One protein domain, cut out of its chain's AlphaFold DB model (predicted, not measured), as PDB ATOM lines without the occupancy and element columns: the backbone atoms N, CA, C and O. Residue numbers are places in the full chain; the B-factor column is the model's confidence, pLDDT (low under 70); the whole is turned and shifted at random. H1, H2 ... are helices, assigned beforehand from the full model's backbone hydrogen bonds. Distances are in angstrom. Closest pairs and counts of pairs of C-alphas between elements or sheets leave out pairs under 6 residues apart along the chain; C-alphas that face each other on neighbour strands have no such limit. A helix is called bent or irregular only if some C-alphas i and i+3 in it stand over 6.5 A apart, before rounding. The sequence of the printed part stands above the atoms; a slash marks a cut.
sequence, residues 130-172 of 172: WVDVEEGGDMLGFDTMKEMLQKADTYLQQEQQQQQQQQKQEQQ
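This is residues 130 to 172 of the 172 residues of the protein "Bis(5'-nucleosyl)-tetraphosphatase (Asymmetrical), putative" of Eimeria maxima (UniProt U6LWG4). One long helix, H2, makes the length of this rod, and a short helix, H1, folds back over its first part as the short arm of a lopsided helical hairpin. The far part of the long helix, residues 155 to 170, sticks out with nothing beside it, as do the last two residues. The printed part has 43 residues with two named helices, H1 then H2, and no named strand; its class is all helix. It is extended, with a radius of gyration of the C-alphas of 14.5 A, and the C-alphas span 47 by 18 by 11 A.

The printed part begins at Trp 130, whose C-alpha is at (129.803, 128.242, 143.827). H1 holds residues 133 to 139 and is 9.9 A from first to last C-alpha. H2 holds residues 143 to 170, from C-alpha 143 at (123.185, 112.978, 133.722) to C-alpha 170 at (142.411, 145.507, 117.992), 40.9 A in length. Neither helix is bent or irregular.

H1 and H2 touch, with 8 pairs of C-alphas within 8 A. The closest C-alphas of the two are those of Gly 137 and Lys 146, 5.2 A apart. H2 touches H1 with residues 146 to 153 alone. They run opposite ways at a shallow tilt of 14 degrees and form a helical hairpin. Their centres are 17.1 A apart. In H1 and H2 every O i to N i+4 pair is within hydrogen-bond range.

The two C-alphas farthest apart are those of Gly 141 and Gln 172, at 47.5 A. The link from H1 to H2, 3 residues, is tight. The printed part has no cut and ends at residue 172, the chain's last. Its mean pLDDT is 93.4, and residue 172 alone is under 70.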
ATOM      1  N   TRP A 130     129.153 128.235 145.132       87.44
ATOM      2  CA  TRP A 130     129.803 128.242 143.827       87.44
ATOM      3  C   TRP A 130     130.702 127.015 143.742       87.44
ATOM      4  O   TRP A 130     131.409 126.720 144.699       87.44
ATOM      5  N   VAL A 131     130.652 126.321 142.613       91.44
ATOM      6  CA  VAL A 131     131.479 125.147 142.322       91.44
ATOM      7  C   VAL A 131     132.012 125.275 140.908       91.44
ATOM      8  O   VAL A 131     131.392 125.936 140.066       91.44
ATOM      9  N   ASP A 132     133.159 124.660 140.652       94.88
ATOM     10  CA  ASP A 132     133.619 124.473 139.284       94.88
ATOM     11  C   ASP A 132     132.810 123.372 138.569       94.88
ATOM     12  O   ASP A 132     131.914 122.735 139.135       94.88
ATOM     13  N   VAL A 133     133.078 123.198 137.274       95.75
ATOM     14  CA  VAL A 133     132.373 122.226 136.424       95.75
ATOM     15  C   VAL A 133     132.613 120.779 136.871       95.75
ATOM     16  O   VAL A 133     131.724 119.945 136.698       95.75
ATOM     17  N   GLU A 134     133.785 120.477 137.439       95.00
ATOM     18  CA  GLU A 134     134.172 119.133 137.872       95.00
ATOM     19  C   GLU A 134     133.425 118.777 139.158       95.00
ATOM     20  O   GLU A 134     132.626 117.839 139.171       95.00
ATOM     21  N   GLU A 135     133.567 119.607 140.192       93.81
ATOM     22  CA  GLU A 135     132.871 119.450 141.465       93.81
ATOM     23  C   GLU A 135     131.347 119.487 141.276       93.81
ATOM     24  O   GLU A 135     130.621 118.656 141.826       93.81
ATOM     25  N   GLY A 136     130.833 120.414 140.463       94.12
ATOM     26  CA  GLY A 136     129.409 120.470 140.138       94.12
ATOM     27  C   GLY A 136     128.919 119.213 139.414       94.12
ATOM     28  O   GLY A 136     127.812 118.743 139.676       94.12
ATOM     29  N   GLY A 137     129.747 118.625 138.547       95.19
ATOM     30  CA  GLY A 137     129.461 117.358 137.878       95.19
ATOM     31  C   GLY A 137     129.310 116.182 138.849       95.19
ATOM     32  O   GLY A 137     128.427 115.342 138.651       95.19
ATOM     33  N   ASP A 138     130.108 116.156 139.918       95.50
ATOM     34  CA  ASP A 138     130.044 115.133 140.968       95.50
ATOM     35  C   ASP A 138     128.825 115.299 141.885       95.50
ATOM     36  O   ASP A 138     128.237 114.309 142.326       95.50
ATOM     37  N   MET A 139     128.393 116.539 142.137       91.50
ATOM     38  CA  MET A 139     127.218 116.825 142.970       91.50
ATOM     39  C   MET A 139     125.884 116.480 142.303       91.50
ATOM     40  O   MET A 139     124.898 116.181 142.982       91.50
ATOM     41  N   LEU A 140     125.803 116.610 140.979       93.94
ATOM     42  CA  LEU A 140     124.541 116.475 140.263       93.94
ATOM     43  C   LEU A 140     124.107 115.006 140.191       93.94
ATOM     44  O   LEU A 140     124.833 114.140 139.713       93.94
ATOM     45  N   GLY A 141     122.875 114.717 140.611       92.38
ATOM     46  CA  GLY A 141     122.332 113.353 140.588       92.38
ATOM     47  C   GLY A 141     121.863 112.868 139.210       92.38
ATOM     48  O   GLY A 141     121.618 111.679 139.037       92.38
ATOM     49  N   PHE A 142     121.722 113.770 138.233       96.50
ATOM     50  CA  PHE A 142     121.123 113.473 136.929       96.50
ATOM     51  C   PHE A 142     122.077 113.796 135.778       96.50
ATOM     52  O   PHE A 142     122.560 114.924 135.671       96.50
ATOM     53  N   ASP A 143     122.274 112.839 134.870       96.88
ATOM     54  CA  ASP A 143     123.185 112.978 133.722       96.88
ATOM     55  C   ASP A 143     122.822 114.161 132.817       96.88
ATOM     56  O   ASP A 143     123.695 114.897 132.367       96.88
ATOM     57  N   THR A 144     121.528 114.425 132.626       97.44
ATOM     58  CA  THR A 144     121.054 115.572 131.838       97.44
ATOM     59  C   THR A 144     121.513 116.911 132.412       97.44
ATOM     60  O   THR A 144     121.832 117.829 131.656       97.44
ATOM     61  N   MET A 145     121.582 117.033 133.739       96.88
ATOM     62  CA  MET A 145     122.085 118.239 134.396       96.88
ATOM     63  C   MET A 145     123.606 118.342 134.276       96.88
ATOM     64  O   MET A 145     124.116 119.435 134.040       96.88
ATOM     65  N   LYS A 146     124.328 117.217 134.370       97.31
ATOM     66  CA  LYS A 146     125.786 117.174 134.163       97.31
ATOM     67  C   LYS A 146     126.160 117.616 132.753       97.31
ATOM     68  O   LYS A 146     127.007 118.490 132.585       97.31
ATOM     69  N   GLU A 147     125.478 117.083 131.741       97.50
ATOM     70  CA  GLU A 147     125.672 117.494 130.349       97.50
ATOM     71  C   GLU A 147     125.370 118.981 130.140       97.50
ATOM     72  O   GLU A 147     126.072 119.665 129.395       97.50
ATOM     73  N   MET A 148     124.308 119.490 130.772       98.19
ATOM     74  CA  MET A 148     123.953 120.905 130.695       98.19
ATOM     75  C   MET A 148     125.054 121.788 131.294       98.19
ATOM     76  O   MET A 148     125.433 122.781 130.673       98.19
ATOM     77  N   LEU A 149     125.596 121.402 132.452       97.81
ATOM     78  CA  LEU A 149     126.696 122.104 133.109       97.81
ATOM     79  C   LEU A 149     127.965 122.104 132.240       97.81
ATOM     80  O   LEU A 149     128.553 123.160 132.017       97.81
ATOM     81  N   GLN A 150     128.332 120.960 131.659       97.69
ATOM     82  CA  GLN A 150     129.486 120.840 130.756       97.69
ATOM     83  C   GLN A 150     129.337 121.677 129.478       97.69
ATOM     84  O   GLN A 150     130.292 122.309 129.019       97.69
ATOM     85  N   LYS A 151     128.134 121.712 128.892       98.00
ATOM     86  CA  LYS A 151     127.844 122.552 127.720       98.00
ATOM     87  C   LYS A 151     127.968 124.035 128.056       98.00
ATOM     88  O   LYS A 151     128.520 124.785 127.254       98.00
ATOM     89  N   ALA A 152     127.474 124.446 129.224       98.00
ATOM     90  CA  ALA A 152     127.596 125.822 129.691       98.00
ATOM     91  C   ALA A 152     129.066 126.223 129.889       98.00
ATOM     92  O   ALA A 152     129.477 127.263 129.379       98.00
ATOM     93  N   ASP A 153     129.866 125.382 130.548       97.88
ATOM     94  CA  ASP A 153     131.304 125.615 130.726       97.88
ATOM     95  C   ASP A 153     132.033 125.735 129.376       97.88
ATOM     96  O   ASP A 153     132.704 126.733 129.109       97.88
ATOM     97  N   THR A 154     131.792 124.788 128.464       97.94
ATOM     98  CA  THR A 154     132.375 124.805 127.112       97.94
ATOM     99  C   THR A 154     132.052 126.103 126.369       97.94
ATOM    100  O   THR A 154     132.935 126.718 125.767       97.94
ATOM    101  N   TYR A 155     130.789 126.535 126.405       98.00
ATOM    102  CA  TYR A 155     130.352 127.766 125.750       98.00
ATOM    103  C   TYR A 155     131.065 128.997 126.324       98.00
ATOM    104  O   TYR A 155     131.622 129.797 125.572       98.00
ATOM    105  N   LEU A 156     131.109 129.123 127.654       96.88
ATOM    106  CA  LEU A 156     131.735 130.263 128.325       96.88
ATOM    107  C   LEU A 156     133.243 130.334 128.053       96.88
ATOM    108  O   LEU A 156     133.782 131.422 127.845       96.88
ATOM    109  N   GLN A 157     133.929 129.192 127.991       96.06
ATOM    110  CA  GLN A 157     135.345 129.145 127.623       96.06
ATOM    111  C   GLN A 157     135.579 129.610 126.180       96.06
ATOM    112  O   GLN A 157     136.517 130.365 125.916       96.06
ATOM    113  N   GLN A 158     134.719 129.204 125.242       97.44
ATOM    114  CA  GLN A 158     134.800 129.648 123.848       97.44
ATOM    115  C   GLN A 158     134.571 131.156 123.716       97.44
ATOM    116  O   GLN A 158     135.337 131.825 123.020       97.44
ATOM    117  N   GLU A 159     133.571 131.711 124.405       96.44
ATOM    118  CA  GLU A 159     133.321 133.158 124.411       96.44
ATOM    119  C   GLU A 159     134.525 133.943 124.939       96.44
ATOM    120  O   GLU A 159     134.945 134.928 124.327       96.44
ATOM    121  N   GLN A 160     135.129 133.492 126.041       95.25
ATOM    122  CA  GLN A 160     136.322 134.132 126.596       95.25
ATOM    123  C   GLN A 160     137.497 134.100 125.613       95.25
ATOM    124  O   GLN A 160     138.193 135.104 125.449       95.25
ATOM    125  N   GLN A 161     137.710 132.976 124.926       95.94
ATOM    126  CA  GLN A 161     138.761 132.857 123.916       95.94
ATOM    127  C   GLN A 161     138.528 133.804 122.733       95.94
ATOM    128  O   GLN A 161     139.469 134.466 122.294       95.94
ATOM    129  N   GLN A 162     137.292 133.908 122.240       95.94
ATOM    130  CA  GLN A 162     136.940 134.812 121.138       95.94
ATOM    131  C   GLN A 162     137.171 136.277 121.516       95.94
ATOM    132  O   GLN A 162     137.801 137.015 120.759       95.94
ATOM    133  N   GLN A 163     136.751 136.684 122.715       94.12
ATOM    134  CA  GLN A 163     136.977 138.042 123.218       94.12
ATOM    135  C   GLN A 163     138.471 138.363 123.334       94.12
ATOM    136  O   GLN A 163     138.910 139.437 122.925       94.12
ATOM    137  N   GLN A 164     139.277 137.424 123.836       94.06
ATOM    138  CA  GLN A 164     140.728 137.601 123.918       94.06
ATOM    139  C   GLN A 164     141.382 137.706 122.536       94.06
ATOM    140  O   GLN A 164     142.327 138.472 122.358       94.06
ATOM    141  N   GLN A 165     140.906 136.939 121.552       94.38
ATOM    142  CA  GLN A 165     141.394 137.023 120.175       94.38
ATOM    143  C   GLN A 165     141.046 138.371 119.542       94.38
ATOM    144  O   GLN A 165     141.920 139.001 118.950       94.38
ATOM    145  N   GLN A 166     139.813 138.843 119.722       91.62
ATOM    146  CA  GLN A 166     139.365 140.133 119.209       91.62
ATOM    147  C   GLN A 166     140.159 141.296 119.824       91.62
ATOM    148  O   GLN A 166     140.681 142.137 119.099       91.62
ATOM    149  N   GLN A 167     140.368 141.286 121.142       89.94
ATOM    150  CA  GLN A 167     141.185 142.300 121.821       89.94
ATOM    151  C   GLN A 167     142.643 142.310 121.344       89.94
ATOM    152  O   GLN A 167     143.252 143.373 121.258       89.94
ATOM    153  N   LYS A 168     143.219 141.143 121.025       89.38
ATOM    154  CA  LYS A 168     144.575 141.054 120.461       89.38
ATOM    155  C   LYS A 168     144.649 141.609 119.039       89.38
ATOM    156  O   LYS A 168     145.673 142.181 118.689       89.38
ATOM    157  N   GLN A 169     143.597 141.433 118.240       84.88
ATOM    158  CA  GLN A 169     143.515 141.979 116.882       84.88
ATOM    159  C   GLN A 169     143.346 143.502 116.886       84.88
ATOM    160  O   GLN A 169     143.925 144.170 116.046       84.88
ATOM    161  N   GLU A 170     142.608 144.056 117.848       82.81
ATOM    162  CA  GLU A 170     142.411 145.507 117.992       82.81
ATOM    163  C   GLU A 170     143.656 146.251 118.520       82.81
ATOM    164  O   GLU A 170     143.732 147.474 118.431       82.81
ATOM    165  N   GLN A 171     144.625 145.527 119.089       73.69
ATOM    166  CA  GLN A 171     145.884 146.072 119.616       73.69
ATOM    167  C   GLN A 171     147.064 145.969 118.632       73.69
ATOM    168  O   GLN A 171     148.169 146.395 118.980       73.69
ATOM    169  N   GLN A 172     146.849 145.392 117.444       61.19
ATOM    170  CA  GLN A 172     147.822 145.304 116.346       61.19
ATOM    171  C   GLN A 172     147.517 146.355 115.279       61.19
ATOM    172  O   GLN A 172     148.497 146.919 114.746       61.19
TER     173      GLN A 172